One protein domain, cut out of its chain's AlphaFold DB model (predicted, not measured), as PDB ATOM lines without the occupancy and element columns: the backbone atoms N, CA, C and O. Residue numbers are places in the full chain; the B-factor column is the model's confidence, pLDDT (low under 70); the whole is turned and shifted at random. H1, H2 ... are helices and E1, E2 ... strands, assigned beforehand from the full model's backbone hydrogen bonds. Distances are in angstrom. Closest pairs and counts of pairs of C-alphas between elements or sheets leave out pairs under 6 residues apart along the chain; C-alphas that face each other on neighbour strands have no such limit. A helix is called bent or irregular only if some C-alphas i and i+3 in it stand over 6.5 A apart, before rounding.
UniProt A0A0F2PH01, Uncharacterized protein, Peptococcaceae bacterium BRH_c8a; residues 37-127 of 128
ATOM      1  N   VAL A  37      38.574   2.463 -28.640       47.56
ATOM      2  CA  VAL A  37      39.180   1.537 -27.673       47.56
ATOM      3  C   VAL A  37      40.681   1.770 -27.418       47.56
ATOM      4  O   VAL A  37      41.207   1.290 -26.416       47.56
ATOM      5  N   LEU A  38      41.392   2.524 -28.264       54.69
ATOM      6  CA  LEU A  38      42.864   2.613 -28.185       54.69
ATOM      7  C   LEU A  38      43.441   3.819 -27.449       54.69
ATOM      8  O   LEU A  38      44.653   3.892 -27.272       54.69
ATOM      9  N   LEU A  39      42.599   4.741 -26.987       56.38
ATOM     10  CA  LEU A  39      43.059   5.905 -26.219       56.38
ATOM     11  C   LEU A  39      43.414   5.562 -24.763       56.38
ATOM     12  O   LEU A  39      44.083   6.353 -24.108       56.38
ATOM     13  N   ASN A  40      43.006   4.382 -24.280       63.09
ATOM     14  CA  ASN A  40      43.255   3.907 -22.913       63.09
ATOM     15  C   ASN A  40      44.277   2.758 -22.855       63.09
ATOM     16  O   ASN A  40      44.293   2.004 -21.882       63.09
ATOM     17  N   LYS A  41      45.069   2.556 -23.914       71.06
ATOM     18  CA  LYS A  41      46.085   1.499 -23.962       71.06
ATOM     19  C   LYS A  41      47.459   2.071 -23.670       71.06
ATOM     20  O   LYS A  41      47.799   3.144 -24.153       71.06
ATOM     21  N   ASP A  42      48.254   1.315 -22.931       76.50
ATOM     22  CA  ASP A  42      49.661   1.624 -22.696       76.50
ATOM     23  C   ASP A  42      50.559   0.826 -23.643       76.50
ATOM     24  O   ASP A  42      50.204  -0.263 -24.110       76.50
ATOM     25  N   ALA A  43      51.758   1.347 -23.896       80.75
ATOM     26  CA  ALA A  43      52.789   0.598 -24.602       80.75
ATOM     27  C   ALA A  43      53.079  -0.734 -23.879       80.75
ATOM     28  O   ALA A  43      53.167  -0.798 -22.653       80.75
ATOM     29  N   GLY A  44      53.216  -1.811 -24.646       80.12
ATOM     30  CA  GLY A  44      53.401  -3.180 -24.166       80.12
ATOM     31  C   GLY A  44      52.106  -3.963 -23.941       80.12
ATOM     32  O   GLY A  44      52.171  -5.188 -23.831       80.12
ATOM     33  N   GLN A  45      50.936  -3.315 -23.914       85.12
ATOM     34  CA  GLN A  45      49.664  -4.031 -23.806       85.12
ATOM     35  C   GLN A  45      49.344  -4.805 -25.089       85.12
ATOM     36  O   GLN A  45      49.777  -4.443 -26.183       85.12
ATOM     37  N   ILE A  46      48.565  -5.876 -24.946       86.88
ATOM     38  CA  ILE A  46      48.105  -6.723 -26.047       86.88
ATOM     39  C   ILE A  46      46.593  -6.568 -26.171       86.88
ATOM     40  O   ILE A  46      45.885  -6.601 -25.165       86.88
ATOM     41  N   ASP A  47      46.094  -6.420 -27.394       85.25
ATOM     42  CA  ASP A  47      44.658  -6.370 -27.663       85.25
ATOM     43  C   ASP A  47      44.306  -7.012 -29.007       85.25
ATOM     44  O   ASP A  47      45.178  -7.440 -29.765       85.25
ATOM     45  N   ARG A  48      43.010  -7.097 -29.300       82.31
ATOM     46  CA  ARG A  48      42.472  -7.621 -30.550       82.31
ATOM     47  C   ARG A  48      41.856  -6.497 -31.368       82.31
ATOM     48  O   ARG A  48      41.008  -5.755 -30.881       82.31
ATOM     49  N   ILE A  49      42.253  -6.402 -32.632       79.75
ATOM     50  CA  ILE A  49      41.699  -5.435 -33.579       79.75
ATOM     51  C   ILE A  49      40.847  -6.181 -34.608       79.75
ATOM     52  O   ILE A  49      41.320  -7.173 -35.167       79.75
ATOM     53  N   PRO A  50      39.622  -5.707 -34.907       78.75
ATOM     54  CA  PRO A  50      38.813  -6.263 -35.984       78.75
ATOM     55  C   PRO A  50      39.560  -6.249 -37.325       78.75
ATOM     56  O   PRO A  50      39.992  -5.199 -37.815       78.75
ATOM     57  N   TRP A  51      39.677  -7.420 -37.944       76.38
ATOM     58  CA  TRP A  51      40.358  -7.627 -39.214       76.38
ATOM     59  C   TRP A  51      39.470  -8.402 -40.182       76.38
ATOM     60  O   TRP A  51      39.221  -9.595 -40.026       76.38
ATOM     61  N   SER A  52      38.982  -7.718 -41.214       70.38
ATOM     62  CA  SER A  52      38.187  -8.375 -42.248       70.38
ATOM     63  C   SER A  52      39.069  -9.246 -43.142       70.38
ATOM     64  O   SER A  52      40.074  -8.770 -43.667       70.38
ATOM     65  N   ALA A  53      38.625 -10.472 -43.427       58.12
ATOM     66  CA  ALA A  53      39.273 -11.393 -44.367       58.12
ATOM     67  C   ALA A  53      39.363 -10.873 -45.823       58.12
ATOM     68  O   ALA A  53      40.017 -11.489 -46.656       58.12
ATOM     69  N   LYS A  54      38.715  -9.741 -46.146       61.81
ATOM     70  CA  LYS A  54      38.853  -9.052 -47.443       61.81
ATOM     71  C   LYS A  54      40.110  -8.172 -47.539       61.81
ATOM     72  O   LYS A  54      40.382  -7.632 -48.607       61.81
ATOM     73  N   ARG A  55      40.841  -7.985 -46.436       70.50
ATOM     74  CA  ARG A  55      42.104  -7.235 -46.370       70.50
ATOM     75  C   ARG A  55      43.297  -8.177 -46.602       70.50
ATOM     76  O   ARG A  55      43.123  -9.393 -46.507       70.50
ATOM     77  N   PRO A  56      44.503  -7.657 -46.908       71.44
ATOM     78  CA  PRO A  56      45.682  -8.499 -47.086       71.44
ATOM     79  C   PRO A  56      45.920  -9.370 -45.847       71.44
ATOM     80  O   PRO A  56      45.660  -8.942 -44.724       71.44
ATOM     81  N   ALA A  57      46.396 -10.599 -46.038       73.12
ATOM     82  CA  ALA A  57      46.740 -11.448 -44.905       73.12
ATOM     83  C   ALA A  57      47.910 -10.817 -44.138       73.12
ATOM     84  O   ALA A  57      48.963 -10.572 -44.726       73.12
ATOM     85  N   LEU A  58      47.701 -10.566 -42.847       77.06
ATOM     86  CA  LEU A  58      48.750 -10.148 -41.927       77.06
ATOM     87  C   LEU A  58      49.367 -11.377 -41.252       77.06
ATOM     88  O   LEU A  58      48.667 -12.343 -40.932       77.06
ATOM     89  N   GLN A  59      50.672 -11.325 -41.046       80.00
ATOM     90  CA  GLN A  59      51.506 -12.312 -40.385       80.00
ATOM     91  C   GLN A  59      52.009 -11.773 -39.042       80.00
ATOM     92  O   GLN A  59      51.983 -10.576 -38.761       80.00
ATOM     93  N   ALA A  60      52.450 -12.687 -38.182       83.31
ATOM     94  CA  ALA A  60      53.125 -12.319 -36.947       83.31
ATOM     95  C   ALA A  60      54.399 -11.517 -37.263       83.31
ATOM     96  O   ALA A  60      55.205 -11.945 -38.086       83.31
ATOM     97  N   GLY A  61      54.592 -10.385 -36.587       82.69
ATOM     98  CA  GLY A  61      55.702  -9.456 -36.817       82.69
ATOM     99  C   GLY A  61      55.339  -8.229 -37.655       82.69
ATOM    100  O   GLY A  61      56.032  -7.212 -37.559       82.69
ATOM    101  N   ASP A  62      54.227  -8.271 -38.389       83.81
ATOM    102  CA  ASP A  62      53.771  -7.147 -39.205       83.81
ATOM    103  C   ASP A  62      53.479  -5.921 -38.345       83.81
ATOM    104  O   ASP A  62      52.927  -6.029 -37.246       83.81
ATOM    105  N   ARG A  63      53.798  -4.729 -38.857       85.12
ATOM    106  CA  ARG A  63      53.549  -3.481 -38.131       85.12
ATOM    107  C   ARG A  63      52.389  -2.718 -38.732       85.12
ATOM    108  O   ARG A  63      52.321  -2.475 -39.937       85.12
ATOM    109  N   ILE A  64      51.505  -2.275 -37.854       85.06
ATOM    110  CA  ILE A  64      50.289  -1.564 -38.209       85.06
ATOM    111  C   ILE A  64      50.291  -0.201 -37.534       85.06
ATOM    112  O   ILE A  64      50.511  -0.075 -36.332       85.06
ATOM    113  N   VAL A  65      50.019   0.822 -38.327       85.62
ATOM    114  CA  VAL A  65      49.769   2.187 -37.887       85.62
ATOM    115  C   VAL A  65      48.269   2.381 -37.775       85.62
ATOM    116  O   VAL A  65      47.524   2.159 -38.731       85.62
ATOM    117  N   LEU A  66      47.821   2.818 -36.606       83.00
ATOM    118  CA  LEU A  66      46.410   2.963 -36.297       83.00
ATOM    119  C   LEU A  66      46.033   4.437 -36.359       83.00
ATOM    120  O   LEU A  66      46.551   5.259 -35.594       83.00
ATOM    121  N   ILE A  67      45.133   4.753 -37.292       77.44
ATOM    122  CA  ILE A  67      44.622   6.107 -37.498       77.44
ATOM    123  C   ILE A  67      43.127   6.201 -37.188       77.44
ATOM    124  O   ILE A  67      42.366   5.259 -37.429       77.44
ATOM    125  N   LYS A  68      42.692   7.363 -36.690       72.94
ATOM    126  CA  LYS A  68      41.265   7.694 -36.550       72.94
ATOM    127  C   LYS A  68      40.777   8.461 -37.785       72.94
ATOM    128  O   LYS A  68      41.549   8.876 -38.648       72.94
ATOM    129  N   GLN A  69      39.461   8.643 -37.883       66.38
ATOM    130  CA  GLN A  69      38.791   9.369 -38.968       66.38
ATOM    131  C   GLN A  69      39.259  10.824 -39.162       66.38
ATOM    132  O   GLN A  69      39.039  11.369 -40.239       66.38
ATOM    133  N   ASP A  70      39.931  11.424 -38.176       72.94
ATOM    134  CA  ASP A  70      40.539  12.758 -38.258       72.94
ATOM    135  C   ASP A  70      41.935  12.762 -38.912       72.94
ATOM    136  O   ASP A  70      42.626  13.780 -38.891       72.94
ATOM    137  N   ASN A  71      42.344  11.631 -39.499       75.94
ATOM    138  CA  ASN A  71      43.653  11.417 -40.112       75.94
ATOM    139  C   ASN A  71      44.811  11.689 -39.140       75.94
ATOM    140  O   ASN A  71      45.864  12.195 -39.534       75.94
ATOM    141  N   LYS A  72      44.632  11.349 -37.861       80.12
ATOM    142  CA  LYS A  72      45.722  11.334 -36.888       80.12
ATOM    143  C   LYS A  72      46.145   9.915 -36.555       80.12
ATOM    144  O   LYS A  72      45.303   9.031 -36.401       80.12
ATOM    145  N   VAL A  73      47.453   9.714 -36.425       80.75
ATOM    146  CA  VAL A  73      48.052   8.477 -35.911       80.75
ATOM    147  C   VAL A  73      48.036   8.512 -34.397       80.75
ATOM    148  O   VAL A  73      48.616   9.421 -33.805       80.75
ATOM    149  N   TYR A  74      47.432   7.496 -33.791       80.12
ATOM    150  CA  TYR A  74      47.340   7.363 -32.338       80.12
ATOM    151  C   TYR A  74      48.219   6.254 -31.791       80.12
ATOM    152  O   TYR A  74      48.661   6.330 -30.651       80.12
ATOM    153  N   ALA A  75      48.465   5.212 -32.577       82.56
ATOM    154  CA  ALA A  75      49.261   4.094 -32.115       82.56
ATOM    155  C   ALA A  75      49.983   3.395 -33.259       82.56
ATOM    156  O   ALA A  75      49.551   3.423 -34.414       82.56
ATOM    157  N   ILE A  76      51.078   2.742 -32.895       86.19
ATOM    158  CA  ILE A  76      51.803   1.800 -33.735       86.19
ATOM    159  C   ILE A  76      51.819   0.477 -32.987       86.19
ATOM    160  O   ILE A  76      52.139   0.431 -31.797       86.19
ATOM    161  N   THR A  77      51.433  -0.583 -33.685       86.62
ATOM    162  CA  THR A  77      51.255  -1.909 -33.104       86.62
ATOM    163  C   THR A  77      51.925  -2.977 -33.946       86.62
ATOM    164  O   THR A  77      51.950  -2.861 -35.169       86.62
ATOM    165  N   THR A  78      52.368  -4.053 -33.311       88.56
ATOM    166  CA  THR A  78      52.919  -5.234 -33.979       88.56
ATOM    167  C   THR A  78      51.930  -6.386 -33.878       88.56
ATOM    168  O   THR A  78      51.423  -6.672 -32.794       88.56
ATOM    169  N   VAL A  79      51.662  -7.064 -34.990       86.69
ATOM    170  CA  VAL A  79      50.830  -8.269 -35.032       86.69
ATOM    171  C   VAL A  79      51.547  -9.396 -34.305       86.69
ATOM    172  O   VAL A  79      52.698  -9.710 -34.595       86.69
ATOM    173  N   ILE A  80      50.857 -10.009 -33.352       87.38
ATOM    174  CA  ILE A  80      51.339 -11.187 -32.630       87.38
ATOM    175  C   ILE A  80      50.891 -12.437 -33.373       87.38
ATOM    176  O   ILE A  80      51.702 -13.306 -33.671       87.38
ATOM    177  N   GLU A  81      49.603 -12.505 -33.698       83.44
ATOM    178  CA  GLU A  81      49.007 -13.621 -34.419       83.44
ATOM    179  C   GLU A  81      47.677 -13.219 -35.061       83.44
ATOM    180  O   GLU A  81      47.021 -12.249 -34.665       83.44
ATOM    181  N   ASN A  82      47.272 -13.992 -36.063       74.94
ATOM    182  CA  ASN A  82      45.952 -13.877 -36.660       74.94
ATOM    183  C   ASN A  82      44.969 -14.694 -35.813       74.94
ATOM    184  O   ASN A  82      45.099 -15.915 -35.725       74.94
ATOM    185  N   ALA A  83      44.012 -14.029 -35.164       66.81
ATOM    186  CA  ALA A  83      42.986 -14.731 -34.412       66.81
ATOM    187  C   ALA A  83      41.932 -15.236 -35.407       66.81
ATOM    188  O   ALA A  83      41.426 -14.481 -36.235       66.81
ATOM    189  N   ALA A  84      41.588 -16.522 -35.325       60.03
ATOM    190  CA  ALA A  84      40.717 -17.217 -36.280       60.03
ATOM    191  C   ALA A  84      39.315 -16.579 -36.488       60.03
ATOM    192  O   ALA A  84      38.611 -16.935 -37.430       60.03
ATOM    193  N   ASP A  85      38.930 -15.600 -35.664       64.94
ATOM    194  CA  ASP A  85      37.611 -14.968 -35.590       64.94
ATOM    195  C   ASP A  85      37.558 -13.548 -36.192       64.94
ATOM    196  O   ASP A  85      37.002 -12.627 -35.594       64.94
ATOM    197  N   SER A  86      38.125 -13.331 -37.385       74.12
ATOM    198  CA  SER A  86      38.105 -12.007 -38.054       74.12
ATOM    199  C   SER A  86      38.703 -10.878 -37.200       74.12
ATOM    200  O   SER A  86      38.247  -9.729 -37.230       74.12
ATOM    201  N   ALA A  87      39.722 -11.207 -36.412       78.62
ATOM    202  CA  ALA A  87      40.464 -10.265 -35.598       78.62
ATOM    203  C   ALA A  87      41.947 -10.623 -35.636       78.62
ATOM    204  O   ALA A  87      42.328 -11.770 -35.823       78.62
ATOM    205  N   ILE A  88      42.802  -9.637 -35.432       83.25
ATOM    206  CA  ILE A  88      44.238  -9.848 -35.256       83.25
ATOM    207  C   ILE A  88      44.597  -9.494 -33.827       83.25
ATOM    208  O   ILE A  88      44.098  -8.505 -33.286       83.25
ATOM    209  N   GLN A  89      45.449 -10.301 -33.206       87.06
ATOM    210  CA  GLN A  89      46.038  -9.934 -31.934       87.06
ATOM    211  C   GLN A  89      47.255  -9.058 -32.201       87.06
ATOM    212  O   GLN A  89      48.127  -9.414 -32.996       87.06
ATOM    213  N   VAL A  90      47.316  -7.910 -31.540       87.12
ATOM    214  CA  VAL A  90      48.396  -6.943 -31.696       87.12
ATOM    215  C   VAL A  90      48.940  -6.520 -30.342       87.12
ATOM    216  O   VAL A  90      48.220  -6.491 -29.346       87.12
ATOM    217  N   LYS A  91      50.214  -6.150 -30.317       87.81
ATOM    218  CA  LYS A  91      50.878  -5.505 -29.189       87.81
ATOM    219  C   LYS A  91      51.051  -4.021 -29.491       87.81
ATOM    220  O   LYS A  91      51.504  -3.680 -30.579       87.81
ATOM    221  N   PHE A  92      50.751  -3.153 -28.535       85.88
ATOM    222  CA  PHE A  92      51.009  -1.718 -28.645       85.88
ATOM    223  C   PHE A  92      52.493  -1.435 -28.455       85.88
ATOM    224  O   PHE A  92      53.026  -1.669 -27.377       85.88
ATOM    225  N   ASP A  93      53.174  -0.939 -29.483       84.88
ATOM    226  CA  ASP A  93      54.584  -0.554 -29.373       84.88
ATOM    227  C   ASP A  93      54.714   0.921 -28.999       84.88
ATOM    228  O   ASP A  93      55.528   1.283 -28.152       84.88
ATOM    229  N   ILE A  94      53.894   1.774 -29.616       84.25
ATOM    230  CA  ILE A  94      53.869   3.215 -29.366       84.25
ATOM    231  C   ILE A  94      52.415   3.653 -29.251       84.25
ATOM    232  O   ILE A  94      51.599   3.310 -30.107       84.25
ATOM    233  N   VAL A  95      52.108   4.445 -28.225       81.12
ATOM    234  CA  VAL A  95      50.803   5.088 -28.048       81.12
ATOM    235  C   VAL A  95      51.012   6.589 -27.898       81.12
ATOM    236  O   VAL A  95      51.850   7.038 -27.121       81.12
ATOM    237  N   ASN A  96      50.251   7.363 -28.661       78.88
ATOM    238  CA  ASN A  96      50.208   8.813 -28.616       78.88
ATOM    239  C   ASN A  96      48.736   9.262 -28.516       78.88
ATOM    240  O   ASN A  96      48.045   9.339 -29.536       78.88
ATOM    241  N   PRO A  97      48.243   9.578 -27.306       74.44
ATOM    242  CA  PRO A  97      46.841   9.938 -27.094       74.44
ATOM    243  C   PRO A  97      46.462  11.294 -27.710       74.44
ATOM    244  O   PRO A  97      45.283  11.542 -27.957       74.44
ATOM    245  N   VAL A  98      47.440  12.167 -27.986       76.00
ATOM    246  CA  VAL A  98      47.216  13.472 -28.636       76.00
ATOM    247  C   VAL A  98      46.913  13.291 -30.128       76.00
ATOM    248  O   VAL A  98      46.110  14.031 -30.704       76.00
ATOM    249  N   GLY A  99      47.508  12.260 -30.732       75.81
ATOM    250  CA  GLY A  99      47.403  11.951 -32.148       75.81
ATOM    251  C   GLY A  99      48.261  12.880 -33.011       75.81
ATOM    252  O   GLY A  99      48.249  14.097 -32.835       75.81
ATOM    253  N   VAL A 100      48.985  12.324 -33.984       80.31
ATOM    254  CA  VAL A 100      49.795  13.121 -34.922       80.31
ATOM    255  C   VAL A 100      49.131  13.195 -36.282       80.31
ATOM    256  O   VAL A 100      48.837  12.166 -36.887       80.31
ATOM    257  N   ALA A 101      48.905  14.418 -36.763       80.81
ATOM    258  CA  ALA A 101      48.257  14.666 -38.041       80.81
ATOM    259  C   ALA A 101      49.105  14.156 -39.208       80.81
ATOM    260  O   ALA A 101      50.297  14.451 -39.341       80.81
ATOM    261  N   VAL A 102      48.458  13.394 -40.078       76.38
ATOM    262  CA  VAL A 102      49.079  12.780 -41.241       76.38
ATOM    263  C   VAL A 102      48.168  12.927 -42.450       76.38
ATOM    264  O   VAL A 102      46.947  12.956 -42.329       76.38
ATOM    265  N   ASN A 103      48.759  13.060 -43.632       73.69
ATOM    266  CA  ASN A 103      47.994  13.184 -44.864       73.69
ATOM    267  C   ASN A 103      47.964  11.823 -45.563       73.69
ATOM    268  O   ASN A 103      48.967  11.425 -46.152       73.69
ATOM    269  N   TYR A 104      46.840  11.115 -45.462       71.75
ATOM    270  CA  TYR A 104      46.625   9.829 -46.126       71.75
ATOM    271  C   TYR A 104      45.302   9.812 -46.882       71.75
ATOM    272  O   TYR A 104      44.368  10.551 -46.558       71.75
ATOM    273  N   ALA A 105      45.230   8.955 -47.903       64.62
ATOM    274  CA  ALA A 105      44.016   8.758 -48.677       64.62
ATOM    275  C   ALA A 105      42.877   8.253 -47.777       64.62
ATOM    276  O   ALA A 105      43.096   7.534 -46.803       64.62
ATOM    277  N   ASN A 106      41.635   8.617 -48.110       64.69
ATOM    278  CA  ASN A 106      40.444   8.196 -47.371       64.69
ATOM    279  C   ASN A 106      40.076   6.730 -47.686       64.69
ATOM    280  O   ASN A 106      39.023   6.458 -48.253       64.69
ATOM    281  N   GLN A 107      40.984   5.804 -47.379       66.38
ATOM    282  CA  GLN A 107      40.835   4.363 -47.574       66.38
ATOM    283  C   GLN A 107      40.784   3.654 -46.213       66.38
ATOM    284  O   GLN A 107      41.372   4.123 -45.239       66.38
ATOM    285  N   ASP A 108      40.083   2.517 -46.138       68.88
ATOM    286  CA  ASP A 108      39.978   1.707 -44.910       68.88
ATOM    287  C   ASP A 108      41.331   1.146 -44.451       68.88
ATOM    288  O   ASP A 108      41.565   0.949 -43.255       68.88
ATOM    289  N   TYR A 109      42.223   0.876 -45.405       77.94
ATOM    290  CA  TYR A 109      43.607   0.491 -45.170       77.94
ATOM    291  C   TYR A 109      44.494   0.960 -46.326       77.94
ATOM    292  O   TYR A 109      44.021   1.124 -47.451       77.94
ATOM    293  N   GLN A 110      45.785   1.130 -46.058       79.06
ATOM    294  CA  GLN A 110      46.795   1.449 -47.063       79.06
ATOM    295  C   GLN A 110      48.095   0.711 -46.728       79.06
ATOM    296  O   GLN A 110      48.554   0.754 -45.588       79.06
ATOM    297  N   ALA A 111      48.693   0.035 -47.709       80.81
ATOM    298  CA  ALA A 111      50.052  -0.477 -47.562       80.81
ATOM    299  C   ALA A 111      51.034   0.702 -47.567       80.81
ATOM    300  O   ALA A 111      50.950   1.576 -48.430       80.81
ATOM    301  N   LEU A 112      51.939   0.724 -46.599       77.44
ATOM    302  CA  LEU A 112      52.985   1.722 -46.462       77.44
ATOM    303  C   LEU A 112      54.304   1.145 -46.968       77.44
ATOM    304  O   LEU A 112      54.607  -0.037 -46.798       77.44
ATOM    305  N   THR A 113      55.123   2.005 -47.548       81.38
ATOM    306  CA  THR A 113      56.545   1.725 -47.725       81.38
ATOM    307  C   THR A 113      57.291   1.872 -46.395       81.38
ATOM    308  O   THR A 113      56.843   2.571 -45.483       81.38
ATOM    309  N   GLN A 114      58.481   1.265 -46.301       78.81
ATOM    310  CA  GLN A 114      59.386   1.429 -45.155       78.81
ATOM    311  C   GLN A 114      59.636   2.908 -44.830       78.81
ATOM    312  O   GLN A 114      59.538   3.325 -43.680       78.81
ATOM    313  N   GLN A 115      59.884   3.714 -45.863       80.25
ATOM    314  CA  GLN A 115      60.166   5.136 -45.718       80.25
ATOM    315  C   GLN A 115      58.979   5.910 -45.128       80.25
ATOM    316  O   GLN A 115      59.167   6.744 -44.245       80.25
ATOM    317  N   GLU A 116      57.754   5.647 -45.594       82.31
ATOM    318  CA  GLU A 116      56.552   6.299 -45.057       82.31
ATOM    319  C   GLU A 116      56.327   5.931 -43.592       82.31
ATOM    320  O   GLU A 116      56.014   6.794 -42.773       82.31
ATOM    321  N   PHE A 117      56.534   4.665 -43.247       82.81
ATOM    322  CA  PHE A 117      56.407   4.190 -41.878       82.81
ATOM    323  C   PHE A 117      57.457   4.796 -40.940       82.81
ATOM    324  O   PHE A 117      57.115   5.255 -39.850       82.81
ATOM    325  N   ASP A 118      58.716   4.891 -41.370       82.19
ATOM    326  CA  ASP A 118      59.777   5.522 -40.580       82.19
ATOM    327  C   ASP A 118      59.508   7.018 -40.363       82.19
ATOM    328  O   ASP A 118      59.766   7.561 -39.283       82.19
ATOM    329  N   LEU A 119      58.942   7.706 -41.361       83.75
ATOM    330  CA  LEU A 119      58.489   9.091 -41.213       83.75
ATOM    331  C   LEU A 119      57.354   9.207 -40.191       83.75
ATOM    332  O   LEU A 119      57.354  10.144 -39.391       83.75
ATOM    333  N   LEU A 120      56.418   8.255 -40.179       81.94
ATOM    334  CA  LEU A 120      55.338   8.216 -39.194       81.94
ATOM    335  C   LEU A 120      55.861   7.978 -37.783       81.94
ATOM    336  O   LEU A 120      55.494   8.731 -36.886       81.94
ATOM    337  N   ILE A 121      56.752   7.003 -37.580       82.62
ATOM    338  CA  ILE A 121      57.388   6.777 -36.276       82.62
ATOM    339  C   ILE A 121      58.077   8.054 -35.808       82.62
ATOM    340  O   ILE A 121      57.849   8.501 -34.686       82.62
ATOM    341  N   ASN A 122      58.893   8.671 -36.667       82.50
ATOM    342  CA  ASN A 122      59.606   9.892 -36.307       82.50
ATOM    343  C   ASN A 122      58.644  11.015 -35.909       82.50
ATOM    344  O   ASN A 122      58.904  11.709 -34.931       82.50
ATOM    345  N   LYS A 123      57.525  11.174 -36.618       79.88
ATOM    346  CA  LYS A 123      56.488  12.152 -36.273       79.88
ATOM    347  C   LYS A 123      55.800  11.834 -34.941       79.88
ATOM    348  O   LYS A 123      55.674  12.720 -34.103       79.88
ATOM    349  N   VAL A 124      55.413  10.577 -34.721       77.62
ATOM    350  CA  VAL A 124      54.714  10.124 -33.505       77.62
ATOM    351  C   VAL A 124      55.598  10.233 -32.263       77.62
ATOM    352  O   VAL A 124      55.114  10.677 -31.225       77.62
ATOM    353  N   VAL A 125      56.876   9.857 -32.369       75.25
ATOM    354  CA  VAL A 125      57.837   9.863 -31.254       75.25
ATOM    355  C   VAL A 125      58.368  11.266 -30.961       75.25
ATOM    356  O   VAL A 125      58.574  11.603 -29.800       75.25
ATOM    357  N   ARG A 126      58.610  12.093 -31.989       71.00
ATOM    358  CA  ARG A 126      59.205  13.430 -31.804       71.00
ATOM    359  C   ARG A 126      58.182  14.546 -31.564       71.00
ATOM    360  O   ARG A 126      58.591  15.614 -31.131       71.00
ATOM    361  N   GLY A 127      56.890  14.308 -31.810       54.75
ATOM    362  CA  GLY A 127      55.805  15.216 -31.411       54.75
ATOM    363  C   GLY A 127      55.779  16.573 -32.126       54.75
ATOM    364  O   GLY A 127      55.481  17.575 -31.480       54.75
TER     365      GLY A 127
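What this domain is: This is residues 37 to 127 of the 128 residues of an uncharacterized protein of Peptococcaceae bacterium BRH_c8a (UniProt A0A0F2PH01). A twisted, curled sheet of four strands, with the long bent hairpin of E3 and E4 inside it, has helix H2 over one face and the short H1 on the opposite face. E5 pairs with no named strand and lies beyond the edge strand E2, near it. The printed part has 91 residues, mixed in class, in the order H1 E1 E2 E3 E4 E5 H2; the sheet's order is E1 - E4 - E3 - E2, all antiparallel. It is compact, with a radius of gyration of the C-alphas of 12.6 A and spans of 36 by 27 by 23 A.

How they stand to each other: H1, residues 37 to 40, is on the sheet at a height over the sheet of 6.7 A. E1, residues 46 to 50, is antiparallel to E4, residues 87 to 101, with N 47 and O 90 2.9 A apart. E2, residues 63 to 67, and E3, residues 72 to 83, form a hairpin, with N 64 and O 77 2.8 A apart. E3 and E4 form another, with N 91 and O 78 2.8 A apart. E2 E3 E4 are a meander, each strand the antiparallel neighbour of the one before; with E1, neighbour of E4, they make a Greek key. E3 bends by 84 degrees at residue 80, E4 by 95 degrees at residue 98. E5, residues 109 to 112, is apart from E3. H2, residues 114 to 126, lies over E3, slantwise to the strands at 55 degrees on the local plane; its closest C-alphas with E4, Val 124 and Val 100, are 5.9 A apart. Every O i to N i+4 pair in H2 is within hydrogen-bond range; H1 is too short for one.

Where its parts are: H1 begins at C-alpha 37 (39.180, 1.537, -27.673) and is irregular, but only just, at 6.7 A from first to last C-alpha. E3 measures 26.3 A, E4 26.2 A and H2 18.0 A, ending at C-alpha 126 (59.205, 13.430, -31.804).

The domain as a whole: The C-alphas farthest apart, Ala 84 and Gly 127, are 36.1 A apart. The printed part has no cut, and the E1 to E2 link is long. Confidence is under 70 at residues 37 to 40, 53 to 54, 69, 83 to 85, 105 to 108 and 127.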